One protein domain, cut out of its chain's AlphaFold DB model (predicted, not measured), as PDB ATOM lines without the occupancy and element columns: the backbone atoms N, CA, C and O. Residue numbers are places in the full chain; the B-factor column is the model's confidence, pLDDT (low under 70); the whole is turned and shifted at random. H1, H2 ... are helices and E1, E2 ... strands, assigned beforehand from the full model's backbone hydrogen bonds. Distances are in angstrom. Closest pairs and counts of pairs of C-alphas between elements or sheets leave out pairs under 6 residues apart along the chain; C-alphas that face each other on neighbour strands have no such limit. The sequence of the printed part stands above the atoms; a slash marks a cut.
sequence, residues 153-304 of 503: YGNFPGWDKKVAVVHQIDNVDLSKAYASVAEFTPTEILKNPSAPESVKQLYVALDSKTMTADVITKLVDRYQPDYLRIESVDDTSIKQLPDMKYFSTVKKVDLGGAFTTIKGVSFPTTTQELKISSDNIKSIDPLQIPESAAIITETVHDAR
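This is residues 153 to 304 of the 503 residues of an uncharacterized protein of Mycoplasma penetrans (strain HF-2) (UniProt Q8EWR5). With little regular structure, the chain winds in stacked turns: strands E1 to E7, side by side, make one twisted sheet, a wall in which E3 to E7 run parallel and the antiparallel E1 and E2 extend it beyond E3, with H1 over one face, along E3. 152 residues are printed, under half in named elements, E1 E2 E3 H1 E4 E5 E6 E7 along the chain and E1 E2 E3 E4 E5 E6 E7 across the mixed sheet; the class is mixed. It is compact, radius of gyration of the C-alphas 15.1 A, spans 43 by 38 by 28 A.

E1, residues 159 to 165, 19.2 A, begins at C-alpha (314.732, 242.825, 131.450). E2 is 179 to 186, 23.1 A; E3 199 to 205, 19.5 A; H1 213 to 223, 15.5 A; E4 227 to 233; E5 252 to 257; E6 273 to 277; E7 294 to 296, ending at C-alpha (307.186, 234.203, 144.511).

Hairpins E1-E2 and E2-E3 form a meander, antiparallel strands in succession, with N 162 and O 183 2.9 A apart, N 182 and O 201 2.9 A. E3 to E7 are parallel neighbours in turn, within hydrogen-bond range at N 204 and O 229, 2.9 A; N 230 and O 254, 2.8 A; N 255 and O 275, 2.9 A; N 274 and O 294, 2.9 A. H1 is on the sheet, over E3, height 10.3 A; their closest C-alphas, Leu 202 and Val 220, are 7.3 A apart. E3, H1, E4 make a strand-helix-strand unit, parallel neighbour strands with a helix between, its crossover right-handed. Every O i to N i+4 pair in H1 is within hydrogen-bond range.

The farthest C-alphas, Asn 192 and Lys 209, are 43.2 A apart. The printed part has no cut. Links E1 to E2, E2 to E3, E4 to E5, E5 to E6 and E6 to E7 are long. Residue 193 has pLDDT under 70.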
ATOM      1  N   TYR A 153     302.502 246.548 135.866       91.31
ATOM      2  CA  TYR A 153     302.860 246.565 134.449       91.31
ATOM      3  C   TYR A 153     303.563 245.290 133.979       91.31
ATOM      4  O   TYR A 153     303.803 245.133 132.782       91.31
ATOM      5  N   GLY A 154     303.856 244.342 134.874       93.44
ATOM      6  CA  GLY A 154     304.578 243.113 134.553       93.44
ATOM      7  C   GLY A 154     305.966 243.393 133.984       93.44
ATOM      8  O   GLY A 154     306.321 242.824 132.949       93.44
ATOM      9  N   ASN A 155     306.690 244.319 134.605       95.88
ATOM     10  CA  ASN A 155     308.096 244.594 134.345       95.88
ATOM     11  C   ASN A 155     308.962 243.776 135.309       95.88
ATOM     12  O   ASN A 155     308.517 243.366 136.387       95.88
ATOM     13  N   PHE A 156     310.205 243.537 134.907       95.94
ATOM     14  CA  PHE A 156     311.201 242.825 135.696       95.94
ATOM     15  C   PHE A 156     312.517 243.605 135.591       95.94
ATOM     16  O   PHE A 156     313.032 243.747 134.482       95.94
ATOM     17  N   PRO A 157     313.061 244.148 136.694       95.56
ATOM     18  CA  PRO A 157     314.322 244.886 136.661       95.56
ATOM     19  C   PRO A 157     315.451 244.070 136.022       95.56
ATOM     20  O   PRO A 157     315.697 242.929 136.416       95.56
ATOM     21  N   GLY A 158     316.132 244.651 135.033       96.06
ATOM     22  CA  GLY A 158     317.150 243.960 134.231       96.06
ATOM     23  C   GLY A 158     316.623 243.243 132.983       96.06
ATOM     24  O   GLY A 158     317.411 242.613 132.284       96.06
ATOM     25  N   TRP A 159     315.329 243.360 132.674       97.75
ATOM     26  CA  TRP A 159     314.732 242.825 131.450       97.75
ATOM     27  C   TRP A 159     314.159 243.932 130.572       97.75
ATOM     28  O   TRP A 159     313.316 244.717 131.010       97.75
ATOM     29  N   ASP A 160     314.543 243.925 129.301       97.75
ATOM     30  CA  ASP A 160     313.858 244.681 128.261       97.75
ATOM     31  C   ASP A 160     312.579 243.949 127.862       97.75
ATOM     32  O   ASP A 160     312.585 242.729 127.701       97.75
ATOM     33  N   LYS A 161     311.479 244.682 127.677       97.88
ATOM     34  CA  LYS A 161     310.156 244.121 127.372       97.88
ATOM     35  C   LYS A 161     309.601 244.695 126.076       97.88
ATOM     36  O   LYS A 161     309.472 245.909 125.932       97.88
ATOM     37  N   LYS A 162     309.182 243.822 125.159       97.75
ATOM     38  CA  LYS A 162     308.446 244.189 123.936       97.75
ATOM     39  C   LYS A 162     307.088 243.511 123.940       97.75
ATOM     40  O   LYS A 162     307.027 242.313 124.177       97.75
ATOM     41  N   VAL A 163     306.012 244.254 123.682       96.81
ATOM     42  CA  VAL A 163     304.631 243.747 123.771       96.81
ATOM     43  C   VAL A 163     303.936 243.843 122.420       96.81
ATOM     44  O   VAL A 163     304.052 244.856 121.733       96.81
ATOM     45  N   ALA A 164     303.168 242.814 122.072       95.94
ATOM     46  CA  ALA A 164     302.237 242.811 120.955       95.94
ATOM     47  C   ALA A 164     300.853 242.332 121.420       95.94
ATOM     48  O   ALA A 164     300.729 241.325 122.118       95.94
ATOM     49  N   VAL A 165     299.804 243.058 121.034       94.88
ATOM     50  CA  VAL A 165     298.412 242.696 121.342       94.88
ATOM     51  C   VAL A 165     297.939 241.609 120.380       94.88
ATOM     52  O   VAL A 165     298.224 241.665 119.182       94.88
ATOM     53  N   VAL A 166     297.204 240.621 120.894       93.56
ATOM     54  CA  VAL A 166     296.606 239.558 120.081       93.56
ATOM     55  C   VAL A 166     295.150 239.918 119.808       93.56
ATOM     56  O   VAL A 166     294.318 239.884 120.705       93.56
ATOM     57  N   HIS A 167     294.833 240.257 118.559       93.06
ATOM     58  CA  HIS A 167     293.469 240.635 118.172       93.06
ATOM     59  C   HIS A 167     292.597 239.449 117.750       93.06
ATOM     60  O   HIS A 167     291.376 239.550 117.790       93.06
ATOM     61  N   GLN A 168     293.197 238.331 117.339       92.94
ATOM     62  CA  GLN A 168     292.459 237.187 116.813       92.94
ATOM     63  C   GLN A 168     293.241 235.889 117.019       92.94
ATOM     64  O   GLN A 168     294.460 235.847 116.834       92.94
ATOM     65  N   ILE A 169     292.523 234.816 117.342       94.19
ATOM     66  CA  ILE A 169     293.024 233.443 117.264       94.19
ATOM     67  C   ILE A 169     292.036 232.597 116.469       94.19
ATOM     68  O   ILE A 169     290.900 232.375 116.881       94.19
ATOM     69  N   ASP A 170     292.472 232.140 115.297       93.25
ATOM     70  CA  ASP A 170     291.627 231.413 114.345       93.25
ATOM     71  C   ASP A 170     290.399 232.254 113.978       93.25
ATOM     72  O   ASP A 170     290.560 233.343 113.441       93.25
ATOM     73  N   ASN A 171     289.186 231.806 114.300       92.62
ATOM     74  CA  ASN A 171     287.944 232.542 114.047       92.62
ATOM     75  C   ASN A 171     287.405 233.266 115.296       92.62
ATOM     76  O   ASN A 171     286.261 233.713 115.294       92.62
ATOM     77  N   VAL A 172     288.195 233.348 116.371       92.50
ATOM     78  CA  VAL A 172     287.807 234.010 117.620       92.50
ATOM     79  C   VAL A 172     288.383 235.422 117.643       92.50
ATOM     80  O   VAL A 172     289.602 235.602 117.667       92.50
ATOM     81  N   ASP A 173     287.496 236.417 117.639       92.50
ATOM     82  CA  ASP A 173     287.835 237.830 117.813       92.50
ATOM     83  C   ASP A 173     288.154 238.119 119.286       92.50
ATOM     84  O   ASP A 173     287.293 238.001 120.158       92.50
ATOM     85  N   LEU A 174     289.401 238.504 119.555       92.12
ATOM     86  CA  LEU A 174     289.897 238.861 120.882       92.12
ATOM     87  C   LEU A 174     289.951 240.382 121.090       92.12
ATOM     88  O   LEU A 174     290.461 240.843 122.099       92.12
ATOM     89  N   SER A 175     289.381 241.203 120.205       87.44
ATOM     90  CA  SER A 175     289.337 242.666 120.387       87.44
ATOM     91  C   SER A 175     288.661 243.110 121.693       87.44
ATOM     92  O   SER A 175     288.944 244.196 122.197       87.44
ATOM     93  N   LYS A 176     287.792 242.258 122.256       84.69
ATOM     94  CA  LYS A 176     287.094 242.448 123.541       84.69
ATOM     95  C   LYS A 176     287.613 241.541 124.664       84.69
ATOM     96  O   LYS A 176     286.958 241.419 125.697       84.69
ATOM     97  N   ALA A 177     288.716 240.834 124.443       83.62
ATOM     98  CA  ALA A 177     289.346 239.967 125.428       83.62
ATOM     99  C   ALA A 177     290.826 240.337 125.505       83.62
ATOM    100  O   ALA A 177     291.550 240.228 124.522       83.62
ATOM    101  N   TYR A 178     291.295 240.806 126.658       88.75
ATOM    102  CA  TYR A 178     292.671 241.276 126.756       88.75
ATOM    103  C   TYR A 178     293.647 240.094 126.702       88.75
ATOM    104  O   TYR A 178     293.859 239.393 127.689       88.75
ATOM    105  N   ALA A 179     294.244 239.884 125.528       95.31
ATOM    106  CA  ALA A 179     295.326 238.940 125.294       95.31
ATOM    107  C   ALA A 179     296.525 239.663 124.671       95.31
ATOM    108  O   ALA A 179     296.388 240.467 123.745       95.31
ATOM    109  N   SER A 180     297.723 239.381 125.171       96.88
ATOM    110  CA  SER A 180     298.953 239.918 124.591       96.88
ATOM    111  C   SER A 180     300.094 238.928 124.724       96.88
ATOM    112  O   SER A 180     300.093 238.064 125.599       96.88
ATOM    113  N   VAL A 181     301.074 239.066 123.844       97.62
ATOM    114  CA  VAL A 181     302.353 238.382 123.963       97.62
ATOM    115  C   VAL A 181     303.427 239.408 124.262       97.62
ATOM    116  O   VAL A 181     303.410 240.516 123.722       97.62
ATOM    117  N   ALA A 182     304.361 239.050 125.132       98.12
ATOM    118  CA  ALA A 182     305.537 239.863 125.372       98.12
ATOM    119  C   ALA A 182     306.800 239.022 125.244       98.12
ATOM    120  O   ALA A 182     306.821 237.864 125.647       98.12
ATOM    121  N   GLU A 183     307.850 239.615 124.700       98.44
ATOM    122  CA  GLU A 183     309.188 239.045 124.713       98.44
ATOM    123  C   GLU A 183     310.033 239.828 125.710       98.44
ATOM    124  O   GLU A 183     310.092 241.062 125.640       98.44
ATOM    125  N   PHE A 184     310.652 239.107 126.641       98.38
ATOM    126  CA  PHE A 184     311.638 239.663 127.551       98.38
ATOM    127  C   PHE A 184     313.036 239.250 127.127       98.38
ATOM    128  O   PHE A 184     313.292 238.068 126.920       98.38
ATOM    129  N   THR A 185     313.949 240.210 127.059       97.81
ATOM    130  CA  THR A 185     315.368 239.967 126.781       97.81
ATOM    131  C   THR A 185     316.186 240.503 127.955       97.81
ATOM    132  O   THR A 185     315.944 241.636 128.373       97.81
ATOM    133  N   PRO A 186     317.124 239.729 128.528       97.62
ATOM    134  CA  PRO A 186     317.955 240.227 129.614       97.62
ATOM    135  C   PRO A 186     318.868 241.344 129.095       97.62
ATOM    136  O   PRO A 186     319.445 241.239 128.006       97.62
ATOM    137  N   THR A 187     319.031 242.404 129.885       96.75
ATOM    138  CA  THR A 187     320.022 243.450 129.604       96.75
ATOM    139  C   THR A 187     321.438 242.879 129.712       96.75
ATOM    140  O   THR A 187     321.652 241.839 130.336       96.75
ATOM    141  N   GLU A 188     322.443 243.567 129.162       95.25
ATOM    142  CA  GLU A 188     323.849 243.129 129.271       95.25
ATOM    143  C   GLU A 188     324.304 242.908 130.723       95.25
ATOM    144  O   GLU A 188     325.108 242.021 130.993       95.25
ATOM    145  N   ILE A 189     323.749 243.668 131.669       94.44
ATOM    146  CA  ILE A 189     324.044 243.523 133.098       94.44
ATOM    147  C   ILE A 189     323.436 242.221 133.643       94.44
ATOM    148  O   ILE A 189     324.100 241.486 134.374       94.44
ATOM    149  N   LEU A 190     322.193 241.899 133.262       93.75
ATOM    150  CA  LEU A 190     321.500 240.693 133.726       93.75
ATOM    151  C   LEU A 190     321.952 239.410 133.008       93.75
ATOM    152  O   LEU A 190     321.766 238.324 133.544       93.75
ATOM    153  N   LYS A 191     322.589 239.497 131.836       88.50
ATOM    154  CA  LYS A 191     323.170 238.322 131.154       88.50
ATOM    155  C   LYS A 191     324.259 237.611 131.971       88.50
ATOM    156  O   LYS A 191     324.665 236.512 131.608       88.50
ATOM    157  N   ASN A 192     324.759 238.248 133.033       73.19
ATOM    158  CA  ASN A 192     325.859 237.759 133.862       73.19
ATOM    159  C   ASN A 192     325.426 237.103 135.199       73.19
ATOM    160  O   ASN A 192     326.258 236.850 136.070       73.19
ATOM    161  N   PRO A 193     324.126 236.871 135.424       66.62
ATOM    162  CA  PRO A 193     323.655 235.602 136.010       66.62
ATOM    163  C   PRO A 193     322.999 234.664 134.977       66.62
ATOM    164  O   PRO A 193     322.731 235.062 133.853       66.62
ATOM    165  N   SER A 194     322.722 233.411 135.366       79.62
ATOM    166  CA  SER A 194     322.153 232.300 134.565       79.62
ATOM    167  C   SER A 194     320.740 232.521 133.971       79.62
ATOM    168  O   SER A 194     319.944 231.583 133.911       79.62
ATOM    169  N   ALA A 195     320.387 233.743 133.575       90.56
ATOM    170  CA  ALA A 195     319.112 234.083 132.962       90.56
ATOM    171  C   ALA A 195     318.981 233.465 131.552       90.56
ATOM    172  O   ALA A 195     319.972 233.380 130.820       90.56
ATOM    173  N   PRO A 196     317.773 233.048 131.136       94.50
ATOM    174  CA  PRO A 196     317.530 232.614 129.763       94.50
ATOM    175  C   PRO A 196     317.713 233.768 128.763       94.50
ATOM    176  O   PRO A 196     317.453 234.928 129.080       94.50
ATOM    177  N   GLU A 197     318.121 233.442 127.531       95.81
ATOM    178  CA  GLU A 197     318.377 234.432 126.466       95.81
ATOM    179  C   GLU A 197     317.135 235.250 126.084       95.81
ATOM    180  O   GLU A 197     317.246 236.407 125.679       95.81
ATOM    181  N   SER A 198     315.955 234.644 126.190       97.25
ATOM    182  CA  SER A 198     314.665 235.287 125.969       97.25
ATOM    183  C   SER A 198     313.582 234.538 126.746       97.25
ATOM    184  O   SER A 198     313.696 233.330 126.962       97.25
ATOM    185  N   VAL A 199     312.539 235.250 127.169       98.31
ATOM    186  CA  VAL A 199     311.344 234.676 127.800       98.31
ATOM    187  C   VAL A 199     310.112 235.169 127.062       98.31
ATOM    188  O   VAL A 199     309.848 236.374 127.008       98.31
ATOM    189  N   LYS A 200     309.315 234.241 126.537       98.56
ATOM    190  CA  LYS A 200     308.035 234.559 125.902       98.56
ATOM    191  C   LYS A 200     306.914 234.484 126.922       98.56
ATOM    192  O   LYS A 200     306.613 233.417 127.455       98.56
ATOM    193  N   GLN A 201     306.273 235.617 127.164       98.56
ATOM    194  CA  GLN A 201     305.065 235.702 127.965       98.56
ATOM    195  C   GLN A 201     303.823 235.638 127.085       98.56
ATOM    196  O   GLN A 201     303.721 236.372 126.103       98.56
ATOM    197  N   LEU A 202     302.852 234.839 127.509       98.44
ATOM    198  CA  LEU A 202     301.457 234.966 127.114       98.44
ATOM    199  C   LEU A 202     300.671 235.544 128.294       98.44
ATOM    200  O   LEU A 202     300.672 234.975 129.383       98.44
ATOM    201  N   TYR A 203     300.006 236.668 128.060       97.81
ATOM    202  CA  TYR A 203     299.080 237.298 128.992       97.81
ATOM    203  C   TYR A 203     297.642 237.069 128.531       97.81
ATOM    204  O   TYR A 203     297.331 237.326 127.363       97.81
ATOM    205  N   VAL A 204     296.768 236.663 129.452       96.56
ATOM    206  CA  VAL A 204     295.321 236.539 129.234       96.56
ATOM    207  C   VAL A 204     294.537 237.100 130.424       96.56
ATOM    208  O   VAL A 204     294.876 236.838 131.577       96.56
ATOM    209  N   ALA A 205     293.468 237.849 130.155       95.06
ATOM    210  CA  ALA A 205     292.483 238.261 131.157       95.06
ATOM    211  C   ALA A 205     291.196 237.428 131.030       95.06
ATOM    212  O   ALA A 205     290.691 237.234 129.920       95.06
ATOM    213  N   LEU A 206     290.652 236.953 132.158       91.88
ATOM    214  CA  LEU A 206     289.419 236.144 132.196       91.88
ATOM    215  C   LEU A 206     288.126 236.954 132.395       91.88
ATOM    216  O   LEU A 206     287.063 236.378 132.616       91.88
ATOM    217  N   ASP A 207     288.176 238.281 132.289       81.50
ATOM    218  CA  ASP A 207     286.997 239.152 132.425       81.50
ATOM    219  C   ASP A 207     286.015 239.063 131.237       81.50
ATOM    220  O   ASP A 207     284.895 239.581 131.289       81.50
ATOM    221  N   SER A 208     286.411 238.376 130.164       75.94
ATOM    222  CA  SER A 208     285.653 238.247 128.927       75.94
ATOM    223  C   SER A 208     285.096 236.838 128.759       75.94
ATOM    224  O   SER A 208     285.834 235.856 128.790       75.94
ATOM    225  N   LYS A 209     283.804 236.732 128.414       84.44
ATOM    226  CA  LYS A 209     283.158 235.457 128.021       84.44
ATOM    227  C   LYS A 209     283.839 234.764 126.832       84.44
ATOM    228  O   LYS A 209     283.563 233.601 126.558       84.44
ATOM    229  N   THR A 210     284.690 235.487 126.109       88.44
ATOM    230  CA  THR A 210     285.452 234.987 124.961       88.44
ATOM    231  C   THR A 210     286.638 234.117 125.391       88.44
ATOM    232  O   THR A 210     287.043 233.227 124.644       88.44
ATOM    233  N   MET A 211     287.196 234.343 126.586       93.12
ATOM    234  CA  MET A 211     288.406 233.667 127.060       93.12
ATOM    235  C   MET A 211     288.073 232.317 127.710       93.12
ATOM    236  O   MET A 211     288.084 232.161 128.925       93.12
ATOM    237  N   THR A 212     287.732 231.334 126.879       94.38
ATOM    238  CA  THR A 212     287.421 229.961 127.314       94.38
ATOM    239  C   THR A 212     288.681 229.093 127.444       94.38
ATOM    240  O   THR A 212     289.725 229.420 126.875       94.38
ATOM    241  N   ALA A 213     288.577 227.935 128.112       95.69
ATOM    242  CA  ALA A 213     289.655 226.939 128.201       95.69
ATOM    243  C   ALA A 213     290.266 226.569 126.833       95.69
ATOM    244  O   ALA A 213     291.487 226.466 126.699       95.69
ATOM    245  N   ASP A 214     289.422 226.394 125.811       96.38
ATOM    246  CA  ASP A 214     289.839 226.066 124.439       96.38
ATOM    247  C   ASP A 214     290.634 227.214 123.800       96.38
ATOM    248  O   ASP A 214     291.681 226.991 123.195       96.38
ATOM    249  N   VAL A 215     290.190 228.458 123.997       96.25
ATOM    250  CA  VAL A 215     290.894 229.649 123.494       96.25
ATOM    251  C   VAL A 215     292.262 229.797 124.160       96.25
ATOM    252  O   VAL A 215     293.251 230.017 123.460       96.25
ATOM    253  N   ILE A 216     292.348 229.619 125.481       96.94
ATOM    254  CA  ILE A 216     293.622 229.659 126.215       96.94
ATOM    255  C   ILE A 216     294.559 228.558 125.710       96.94
ATOM    256  O   ILE A 216     295.722 228.831 125.426       96.94
ATOM    257  N   THR A 217     294.047 227.335 125.533       97.75
ATOM    258  CA  THR A 217     294.831 226.203 125.014       97.75
ATOM    259  C   THR A 217     295.387 226.508 123.625       97.75
ATOM    260  O   THR A 217     296.589 226.391 123.412       97.75
ATOM    261  N   LYS A 218     294.564 227.032 122.706       97.62
ATOM    262  CA  LYS A 218     295.013 227.454 121.368       97.62
ATOM    263  C   LYS A 218     296.071 228.553 121.413       97.62
ATOM    264  O   LYS A 218     297.004 228.533 120.611       97.62
ATOM    265  N   LEU A 219     295.934 229.526 122.319       97.62
ATOM    266  CA  LEU A 219     296.929 230.588 122.493       97.62
ATOM    267  C   LEU A 219     298.261 230.004 122.980       97.62
ATOM    268  O   LEU A 219     299.306 230.326 122.415       97.62
ATOM    269  N   VAL A 220     298.231 229.118 123.976       98.06
ATOM    270  CA  VAL A 220     299.427 228.429 124.478       98.06
ATOM    271  C   VAL A 220     300.063 227.580 123.377       98.06
ATOM    272  O   VAL A 220     301.260 227.716 123.135       98.06
ATOM    273  N   ASP A 221     299.278 226.796 122.640       97.75
ATOM    274  CA  ASP A 221     299.772 225.954 121.549       97.75
ATOM    275  C   ASP A 221     300.402 226.779 120.419       97.75
ATOM    276  O   ASP A 221     301.444 226.409 119.874       97.75
ATOM    277  N   ARG A 222     299.804 227.925 120.074       97.75
ATOM    278  CA  ARG A 222     300.306 228.816 119.021       97.75
ATOM    279  C   ARG A 222     301.599 229.517 119.412       97.75
ATOM    280  O   ARG A 222     302.496 229.632 118.578       97.75
ATOM    281  N   TYR A 223     301.666 230.045 120.629       97.69
ATOM    282  CA  TYR A 223     302.768 230.914 121.044       97.69
ATOM    283  C   TYR A 223     303.875 230.184 121.799       97.69
ATOM    284  O   TYR A 223     304.983 230.719 121.868       97.69
ATOM    285  N   GLN A 224     303.603 228.979 122.311       98.06
ATOM    286  CA  GLN A 224     304.532 228.162 123.097       98.06
ATOM    287  C   GLN A 224     305.238 229.003 124.184       98.06
ATOM    288  O   GLN A 224     306.465 229.116 124.165       98.06
ATOM    289  N   PRO A 225     304.484 229.682 125.075       98.44
ATOM    290  CA  PRO A 225     305.060 230.615 126.032       98.44
ATOM    291  C   PRO A 225     305.887 229.892 127.099       98.44
ATOM    292  O   PRO A 225     305.556 228.782 127.522       98.44
ATOM    293  N   ASP A 226     306.918 230.570 127.593       98.62
ATOM    294  CA  ASP A 226     307.679 230.160 128.774       98.62
ATOM    295  C   ASP A 226     307.050 230.712 130.062       98.62
ATOM    296  O   ASP A 226     307.199 230.146 131.144       98.62
ATOM    297  N   TYR A 227     306.332 231.829 129.946       98.69
ATOM    298  CA  TYR A 227     305.673 232.523 131.042       98.69
ATOM    299  C   TYR A 227     304.186 232.719 130.723       98.69
ATOM    300  O   TYR A 227     303.823 233.414 129.778       98.69
ATOM    301  N   LEU A 228     303.306 232.118 131.517       98.56
ATOM    302  CA  LEU A 228     301.864 232.312 131.427       98.56
ATOM    303  C   LEU A 228     301.379 233.243 132.544       98.56
ATOM    304  O   LEU A 228     301.508 232.919 133.722       98.56
ATOM    305  N   ARG A 229     300.802 234.391 132.178       97.94
ATOM    306  CA  ARG A 229     300.165 235.324 133.111       97.94
ATOM    307  C   ARG A 229     298.660 235.344 132.874       97.94
ATOM    308  O   ARG A 229     298.211 235.680 131.780       97.94
ATOM    309  N   ILE A 230     297.899 235.005 133.905       97.38
ATOM    310  CA  ILE A 230     296.439 234.963 133.890       97.38
ATOM    311  C   ILE A 230     295.934 235.946 134.942       97.38
ATOM    312  O   ILE A 230     296.219 235.777 136.124       97.38
ATOM    313  N   GLU A 231     295.196 236.966 134.518       96.12
ATOM    314  CA  GLU A 231     294.625 237.992 135.399       96.12
ATOM    315  C   GLU A 231     293.091 237.995 135.355       96.12
ATOM    316  O   GLU A 231     292.461 237.340 134.517       96.12
ATOM    317  N   SER A 232     292.489 238.788 136.245       95.31
ATOM    318  CA  SER A 232     291.033 238.932 136.382       95.31
ATOM    319  C   SER A 232     290.334 237.601 136.685       95.31
ATOM    320  O   SER A 232     289.214 237.356 136.241       95.31
ATOM    321  N   VAL A 233     291.006 236.724 137.434       95.69
ATOM    322  CA  VAL A 233     290.456 235.430 137.849       95.69
ATOM    323  C   VAL A 233     289.552 235.601 139.069       95.69
ATOM    324  O   VAL A 233     289.914 236.271 140.030       95.69
ATOM    325  N   ASP A 234     288.384 234.973 139.066       95.75
ATOM    326  CA  ASP A 234     287.465 234.896 140.202       95.75
ATOM    327  C   ASP A 234     287.028 233.438 140.437       95.75
ATOM    328  O   ASP A 234     287.405 232.535 139.687       95.75
ATOM    329  N   ASP A 235     286.226 233.181 141.472       95.06
ATOM    330  CA  ASP A 235     285.791 231.816 141.821       95.06
ATOM    331  C   ASP A 235     284.928 231.134 140.736       95.06
ATOM    332  O   ASP A 235     284.746 229.909 140.747       95.06
ATOM    333  N   THR A 236     284.383 231.906 139.792       93.38
ATOM    334  CA  THR A 236     283.633 231.393 138.642       93.38
ATOM    335  C   THR A 236     284.567 231.091 137.476       93.38
ATOM    336  O   THR A 236     284.495 229.999 136.908       93.38
ATOM    337  N   SER A 237     285.446 232.028 137.115       93.62
ATOM    338  CA  SER A 237     286.340 231.909 135.962       93.62
ATOM    339  C   SER A 237     287.511 230.962 136.213       93.62
ATOM    340  O   SER A 237     287.963 230.302 135.280       93.62
ATOM    341  N   ILE A 238     287.941 230.771 137.463       93.94
ATOM    342  CA  ILE A 238     289.016 229.824 137.790       93.94
ATOM    343  C   ILE A 238     288.674 228.378 137.401       93.94
ATOM    344  O   ILE A 238     289.543 227.619 136.981       93.94
ATOM    345  N   LYS A 239     287.386 228.014 137.452       90.88
ATOM    346  CA  LYS A 239     286.872 226.698 137.029       90.88
ATOM    347  C   LYS A 239     286.887 226.512 135.510       90.88
ATOM    348  O   LYS A 239     286.658 225.407 135.031       90.88
ATOM    349  N   GLN A 240     287.095 227.593 134.762       89.19
ATOM    350  CA  GLN A 240     287.165 227.608 133.301       89.19
ATOM    351  C   GLN A 240     288.608 227.540 132.796       89.19
ATOM    352  O   GLN A 240     288.821 227.525 131.585       89.19
ATOM    353  N   LEU A 241     289.599 227.512 133.694       95.50
ATOM    354  CA  LEU A 241     290.985 227.319 133.299       95.50
ATOM    355  C   LEU A 241     291.171 225.933 132.663       95.50
ATOM    356  O   LEU A 241     290.595 224.953 133.142       95.50
ATOM    357  N   PRO A 242     291.969 225.830 131.586       96.19
ATOM    358  CA  PRO A 242     292.306 224.538 131.011       96.19
ATOM    359  C   PRO A 242     293.173 223.724 131.981       96.19
ATOM    360  O   PRO A 242     293.778 224.259 132.911       96.19
ATOM    361  N   ASP A 243     293.280 222.421 131.722       96.12
ATOM    362  CA  ASP A 243     294.238 221.564 132.418       96.12
ATOM    363  C   ASP A 243     295.673 221.930 131.996       96.12
ATOM    364  O   ASP A 243     296.203 221.419 131.005       96.12
ATOM    365  N   MET A 244     296.305 222.847 132.735       97.06
ATOM    366  CA  MET A 244     297.615 223.394 132.368       97.06
ATOM    367  C   MET A 244     298.765 222.414 132.614       97.06
ATOM    368  O   MET A 244     299.903 222.721 132.255       97.06
ATOM    369  N   LYS A 245     298.519 221.217 133.173       96.06
ATOM    370  CA  LYS A 245     299.586 220.226 133.406       96.06
ATOM    371  C   LYS A 245     300.290 219.795 132.116       96.06
ATOM    372  O   LYS A 245     301.433 219.347 132.164       96.06
ATOM    373  N   TYR A 246     299.617 219.953 130.973       94.62
ATOM    374  CA  TYR A 246     300.139 219.636 129.644       94.62
ATOM    375  C   TYR A 246     300.897 220.794 128.978       94.62
ATOM    376  O   TYR A 246     301.473 220.605 127.909       94.62
ATOM    377  N   PHE A 247     300.945 221.982 129.588       97.50
ATOM    378  CA  PHE A 247     301.637 223.147 129.028       97.50
ATOM    379  C   PHE A 247     303.148 223.070 129.295       97.50
ATOM    380  O   PHE A 247     303.709 223.834 130.077       97.50
ATOM    381  N   SER A 248     303.830 222.121 128.650       97.00
ATOM    382  CA  SER A 248     305.217 221.723 128.954       97.00
ATOM    383  C   SER A 248     306.290 222.800 128.728       97.00
ATOM    384  O   SER A 248     307.418 222.677 129.226       97.00
ATOM    385  N   THR A 249     305.984 223.844 127.955       98.19
ATOM    386  CA  THR A 249     306.896 224.981 127.750       98.19
ATOM    387  C   THR A 249     306.876 225.948 128.928       98.19
ATOM    388  O   THR A 249     307.888 226.583 129.208       98.19
ATOM    389  N   VAL A 250     305.772 226.005 129.676       98.56
ATOM    390  CA  VAL A 250     305.547 227.016 130.709       98.56
ATOM    391  C   VAL A 250     306.408 226.727 131.944       98.56
ATOM    392  O   VAL A 250     306.240 225.725 132.647       98.56
ATOM    393  N   LYS A 251     307.355 227.628 132.212       98.50
ATOM    394  CA  LYS A 251     308.263 227.627 133.370       98.50
ATOM    395  C   LYS A 251     307.847 228.628 134.443       98.50
ATOM    396  O   LYS A 251     308.199 228.435 135.603       98.50
ATOM    397  N   LYS A 252     307.082 229.659 134.093       98.69
ATOM    398  CA  LYS A 252     306.548 230.635 135.045       98.69
ATOM    399  C   LYS A 252     305.042 230.766 134.900       98.69
ATOM    400  O   LYS A 252     304.550 230.879 133.779       98.69
ATOM    401  N   VAL A 253     304.327 230.783 136.020       98.56
ATOM    402  CA  VAL A 253     302.887 231.056 136.058       98.56
ATOM    403  C   VAL A 253     302.614 232.181 137.044       98.56
ATOM    404  O   VAL A 253     302.980 232.066 138.211       98.56
ATOM    405  N   ASP A 254     301.935 233.231 136.590       97.94
ATOM    406  CA  ASP A 254     301.362 234.260 137.458       97.94
ATOM    407  C   ASP A 254     299.830 234.167 137.353       97.94
ATOM    408  O   ASP A 254     299.273 234.308 136.265       97.94
ATOM    409  N   LEU A 255     299.157 233.901 138.476       97.50
ATOM    410  CA  LEU A 255     297.701 233.785 138.584       97.50
ATOM    411  C   LEU A 255     297.165 234.895 139.497       97.50
ATOM    412  O   LEU A 255     297.433 234.881 140.700       97.50
ATOM    413  N   GLY A 256     296.417 235.842 138.935       96.19
ATOM    414  CA  GLY A 256     295.966 237.049 139.625       96.19
ATOM    415  C   GLY A 256     294.462 237.311 139.528       96.19
ATOM    416  O   GLY A 256     293.829 237.063 138.499       96.19
ATOM    417  N   GLY A 257     293.867 237.804 140.617       95.19
ATOM    418  CA  GLY A 257     292.458 238.197 140.653       95.19
ATOM    419  C   GLY A 257     291.820 238.171 142.045       95.19
ATOM    420  O   GLY A 257     292.482 238.333 143.067       95.19
ATOM    421  N   ALA A 258     290.504 237.978 142.094       95.12
ATOM    422  CA  ALA A 258     289.666 238.063 143.291       95.12
ATOM    423  C   ALA A 258     289.104 236.699 143.750       95.12
ATOM    424  O   ALA A 258     288.012 236.646 144.317       95.12
ATOM    425  N   PHE A 259     289.825 235.602 143.512       95.69
ATOM    426  CA  PHE A 259     289.428 234.248 143.914       95.69
ATOM    427  C   PHE A 259     289.745 233.942 145.389       95.69
ATOM    428  O   PHE A 259     290.706 234.441 145.971       95.69
ATOM    429  N   THR A 260     288.939 233.084 146.006       95.62
ATOM    430  CA  THR A 260     289.107 232.625 147.394       95.62
ATOM    431  C   THR A 260     289.834 231.285 147.487       95.62
ATOM    432  O   THR A 260     290.338 230.926 148.551       95.62
ATOM    433  N   THR A 261     289.919 230.548 146.380       94.44
ATOM    434  CA  THR A 261     290.529 229.219 146.304       94.44
ATOM    435  C   THR A 261     291.139 228.983 144.926       94.44
ATOM    436  O   THR A 261     290.692 229.569 143.947       94.44
ATOM    437  N   ILE A 262     292.132 228.095 144.845       96.19
ATOM    438  CA  ILE A 262     292.668 227.556 143.583       96.19
ATOM    439  C   ILE A 262     292.398 226.054 143.425       96.19
ATOM    440  O   ILE A 262     293.025 225.384 142.608       96.19
ATOM    441  N   LYS A 263     291.463 225.508 144.209       92.75
ATOM    442  CA  LYS A 263     291.118 224.085 144.176       92.75
ATOM    443  C   LYS A 263     290.726 223.653 142.761       92.75
ATOM    444  O   LYS A 263     289.820 224.218 142.154       92.75
ATOM    445  N   GLY A 264     291.391 222.609 142.269       89.44
ATOM    446  CA  GLY A 264     291.170 222.050 140.933       89.44
ATOM    447  C   GLY A 264     292.008 222.696 139.825       89.44
ATOM    448  O   GLY A 264     292.015 222.178 138.709       89.44
ATOM    449  N   VAL A 265     292.756 223.767 140.113       95.44
ATOM    450  CA  VAL A 265     293.736 224.309 139.166       95.44
ATOM    451  C   VAL A 265     294.916 223.348 139.069       95.44
ATOM    452  O   VAL A 265     295.584 223.057 140.057       95.44
ATOM    453  N   SER A 266     295.183 222.859 137.860       95.31
ATOM    454  CA  SER A 266     296.347 222.017 137.577       95.31
ATOM    455  C   SER A 266     297.453 222.876 136.984       95.31
ATOM    456  O   SER A 266     297.276 223.423 135.900       95.31
ATOM    457  N   PHE A 267     298.580 223.011 137.682       97.62
ATOM    458  CA  PHE A 267     299.734 223.768 137.189       97.62
ATOM    459  C   PHE A 267     300.630 222.916 136.274       97.62
ATOM    460  O   PHE A 267     300.699 221.694 136.446       97.62
ATOM    461  N   PRO A 268     301.359 223.531 135.322       97.75
ATOM    462  CA  PRO A 268     302.363 222.830 134.528       97.75
ATOM    463  C   PRO A 268     303.413 222.158 135.419       97.75
ATOM    464  O   PRO A 268     303.997 222.784 136.303       97.75
ATOM    465  N   THR A 269     303.730 220.889 135.156       96.19
ATOM    466  CA  THR A 269     304.748 220.154 135.937       96.19
ATOM    467  C   THR A 269     306.153 220.737 135.774       96.19
ATOM    468  O   THR A 269     307.032 220.492 136.594       96.19
ATOM    469  N   THR A 270     306.367 221.537 134.728       97.25
ATOM    470  CA  THR A 270     307.621 222.233 134.440       97.25
ATOM    471  C   THR A 270     307.747 223.606 135.092       97.25
ATOM    472  O   THR A 270     308.760 224.275 134.873       97.25
ATOM    473  N   THR A 271     306.744 224.057 135.849       98.44
ATOM    474  CA  THR A 271     306.778 225.363 136.511       98.44
ATOM    475  C   THR A 271     307.923 225.428 137.527       98.44
ATOM    476  O   THR A 271     308.045 224.596 138.424       98.44
ATOM    477  N   GLN A 272     308.776 226.435 137.372       98.25
ATOM    478  CA  GLN A 272     309.895 226.778 138.248       98.25
ATOM    479  C   GLN A 272     309.575 227.983 139.135       98.25
ATOM    480  O   GLN A 272     310.115 228.091 140.230       98.25
ATOM    481  N   GLU A 273     308.682 228.864 138.683       98.38
ATOM    482  CA  GLU A 273     308.197 230.017 139.440       98.38
ATOM    483  C   GLU A 273     306.676 230.093 139.376       98.38
ATOM    484  O   GLU A 273     306.095 230.113 138.291       98.38
ATOM    485  N   LEU A 274     306.039 230.184 140.538       98.19
ATOM    486  CA  LEU A 274     304.602 230.357 140.663       98.19
ATOM    487  C   LEU A 274     304.311 231.618 141.471       98.19
ATOM    488  O   LEU A 274     304.856 231.812 142.552       98.19
ATOM    489  N   LYS A 275     303.428 232.468 140.962       97.38
ATOM    490  CA  LYS A 275     302.914 233.632 141.675       97.38
ATOM    491  C   LYS A 275     301.401 233.517 141.784       97.38
ATOM    492  O   LYS A 275     300.724 233.294 140.784       97.38
ATOM    493  N   ILE A 276     300.882 233.682 142.994       97.06
ATOM    494  CA  ILE A 276     299.447 233.699 143.278       97.06
ATOM    495  C   ILE A 276     299.140 235.059 143.898       97.06
ATOM    496  O   ILE A 276     299.623 235.370 144.987       97.06
ATOM    497  N   SER A 277     298.355 235.874 143.201       95.00
ATOM    498  CA  SER A 277     297.999 237.229 143.620       95.00
ATOM    499  C   SER A 277     296.492 237.334 143.806       95.00
ATOM    500  O   SER A 277     295.743 237.553 142.857       95.00
ATOM    501  N   SER A 278     296.039 237.165 145.044       94.38
ATOM    502  CA  SER A 278     294.668 237.482 145.422       94.38
ATOM    503  C   SER A 278     294.603 237.904 146.881       94.38
ATOM    504  O   SER A 278     295.200 237.264 147.745       94.38
ATOM    505  N   ASP A 279     293.834 238.953 147.158       89.50
ATOM    506  CA  ASP A 279     293.613 239.448 148.521       89.50
ATOM    507  C   ASP A 279     292.656 238.553 149.330       89.50
ATOM    508  O   ASP A 279     292.557 238.681 150.555       89.50
ATOM    509  N   ASN A 280     291.936 237.656 148.645       93.25
ATOM    510  CA  ASN A 280     290.859 236.854 149.219       93.25
ATOM    511  C   ASN A 280     291.282 235.415 149.543       93.25
ATOM    512  O   ASN A 280     290.676 234.792 150.418       93.25
ATOM    513  N   ILE A 281     292.307 234.886 148.869       95.19
ATOM    514  CA  ILE A 281     292.789 233.529 149.122       95.19
ATOM    515  C   ILE A 281     293.561 233.462 150.440       95.19
ATOM    516  O   ILE A 281     294.514 234.202 150.682       95.19
ATOM    517  N   LYS A 282     293.136 232.542 151.305       93.88
ATOM    518  CA  LYS A 282     293.743 232.314 152.624       93.88
ATOM    519  C   LYS A 282     294.248 230.897 152.816       93.88
ATOM    520  O   LYS A 282     295.083 230.693 153.696       93.88
ATOM    521  N   SER A 283     293.761 229.953 152.020       94.81
ATOM    522  CA  SER A 283     294.123 228.550 152.120       94.81
ATOM    523  C   SER A 283     294.873 228.065 150.884       94.81
ATOM    524  O   SER A 283     294.719 228.609 149.787       94.81
ATOM    525  N   ILE A 284     295.708 227.047 151.072       97.00
ATOM    526  CA  ILE A 284     296.442 226.393 149.992       97.00
ATOM    527  C   ILE A 284     296.481 224.883 150.198       97.00
ATOM    528  O   ILE A 284     296.723 224.408 151.303       97.00
ATOM    529  N   ASP A 285     296.301 224.133 149.117       97.44
ATOM    530  CA  ASP A 285     296.678 222.724 149.063       97.44
ATOM    531  C   ASP A 285     298.145 222.638 148.595       97.44
ATOM    532  O   ASP A 285     298.424 222.936 147.430       97.44
ATOM    533  N   PRO A 286     299.112 222.289 149.463       97.12
ATOM    534  CA  PRO A 286     300.520 222.208 149.084       97.12
ATOM    535  C   PRO A 286     300.805 221.074 148.091       97.12
ATOM    536  O   PRO A 286     301.800 221.152 147.373       97.12
ATOM    537  N   LEU A 287     299.956 220.041 148.018       96.94
ATOM    538  CA  LEU A 287     300.137 218.907 147.108       96.94
ATOM    539  C   LEU A 287     299.789 219.262 145.658       96.94
ATOM    540  O   LEU A 287     300.234 218.571 144.743       96.94
ATOM    541  N   GLN A 288     299.028 220.339 145.435       96.00
ATOM    542  CA  GLN A 288     298.700 220.820 144.089       96.00
ATOM    543  C   GLN A 288     299.830 221.660 143.461       96.00
ATOM    544  O   GLN A 288     299.808 221.929 142.260       96.00
ATOM    545  N   ILE A 289     300.812 222.102 144.259       96.25
ATOM    546  CA  ILE A 289     301.917 222.939 143.784       96.25
ATOM    547  C   ILE A 289     303.050 222.048 143.253       96.25
ATOM    548  O   ILE A 289     303.524 221.177 143.985       96.25
ATOM    549  N   PRO A 290     303.553 222.277 142.023       96.00
ATOM    550  CA  PRO A 290     304.690 221.526 141.499       96.00
ATOM    551  C   PRO A 290     305.913 221.619 142.421       96.00
ATOM    552  O   PRO A 290     306.295 222.709 142.847       96.00
ATOM    553  N   GLU A 291     306.571 220.490 142.698       94.62
ATOM    554  CA  GLU A 291     307.745 220.430 143.591       94.62
ATOM    555  C   GLU A 291     308.909 221.311 143.104       94.62
ATOM    556  O   GLU A 291     309.665 221.861 143.903       94.62
ATOM    557  N   SER A 292     309.037 221.503 141.788       94.81
ATOM    558  CA  SER A 292     310.047 222.379 141.191       94.81
ATOM    559  C   SER A 292     309.776 223.870 141.404       94.81
ATOM    560  O   SER A 292     310.723 224.669 141.375       94.81
ATOM    561  N   ALA A 293     308.514 224.254 141.607       97.44
ATOM    562  CA  ALA A 293     308.091 225.645 141.620       97.44
ATOM    563  C   ALA A 293     308.487 226.334 142.927       97.44
ATOM    564  O   ALA A 293     308.132 225.861 144.004       97.44
ATOM    565  N   ALA A 294     309.168 227.473 142.828       97.19
ATOM    566  CA  ALA A 294     309.278 228.432 143.917       97.19
ATOM    567  C   ALA A 294     308.042 229.342 143.931       97.19
ATOM    568  O   ALA A 294     307.692 229.887 142.877       97.19
ATOM    569  N   ILE A 295     307.393 229.526 145.086       97.00
ATOM    570  CA  ILE A 295     306.336 230.541 145.201       97.00
ATOM    571  C   ILE A 295     306.966 231.916 145.416       97.00
ATOM    572  O   ILE A 295     307.660 232.158 146.403       97.00
ATOM    573  N   ILE A 296     306.705 232.824 144.479       96.12
ATOM    574  CA  ILE A 296     307.186 234.203 144.511       96.12
ATOM    575  C   ILE A 296     306.143 235.081 145.202       96.12
ATOM    576  O   ILE A 296     304.955 234.999 144.896       96.12
ATOM    577  N   THR A 297     306.598 235.931 146.124       92.62
ATOM    578  CA  THR A 297     305.768 236.902 146.840       92.62
ATOM    579  C   THR A 297     306.367 238.303 146.730       92.62
ATOM    580  O   THR A 297     307.465 238.581 147.200       92.62
ATOM    581  N   GLU A 298     305.604 239.209 146.148       90.69
ATOM    582  CA  GLU A 298     305.813 240.646 146.092       90.69
ATOM    583  C   GLU A 298     305.025 241.302 147.237       90.69
ATOM    584  O   GLU A 298     303.935 240.869 147.614       90.69
ATOM    585  N   THR A 299     305.570 242.360 147.827       76.19
ATOM    586  CA  THR A 299     305.147 242.863 149.146       76.19
ATOM    587  C   THR A 299     303.695 243.347 149.252       76.19
ATOM    588  O   THR A 299     303.175 243.368 150.371       76.19
ATOM    589  N   VAL A 300     303.029 243.701 148.144       71.62
ATOM    590  CA  VAL A 300     301.773 244.480 148.171       71.62
ATOM    591  C   VAL A 300     300.526 243.716 147.678       71.62
ATOM    592  O   VAL A 300     299.429 244.108 148.055       71.62
ATOM    593  N   HIS A 301     300.645 242.614 146.920       71.75
ATOM    594  CA  HIS A 301     299.475 241.976 146.257       71.75
ATOM    595  C   HIS A 301     299.451 240.450 146.251       71.75
ATOM    596  O   HIS A 301     298.626 239.839 145.568       71.75
ATOM    597  N   ASP A 302     300.376 239.825 146.965       83.94
ATOM    598  CA  ASP A 302     300.563 238.390 146.837       83.94
ATOM    599  C   ASP A 302     299.949 237.633 148.001       83.94
ATOM    600  O   ASP A 302     299.925 238.098 149.146       83.94
ATOM    601  N   ALA A 303     299.447 236.448 147.664       87.31
ATOM    602  CA  ALA A 303     298.782 235.567 148.594       87.31
ATOM    603  C   ALA A 303     299.697 235.245 149.777       87.31
ATOM    604  O   ALA A 303     300.867 234.875 149.629       87.31
ATOM    605  N   ARG A 304     299.130 235.364 150.973       91.44
ATOM    606  CA  ARG A 304     299.734 234.898 152.218       91.44
ATOM    607  C   ARG A 304     298.779 233.883 152.793       91.44
ATOM    608  O   ARG A 304     297.718 234.244 153.301       91.44
TER     609      ARG A 304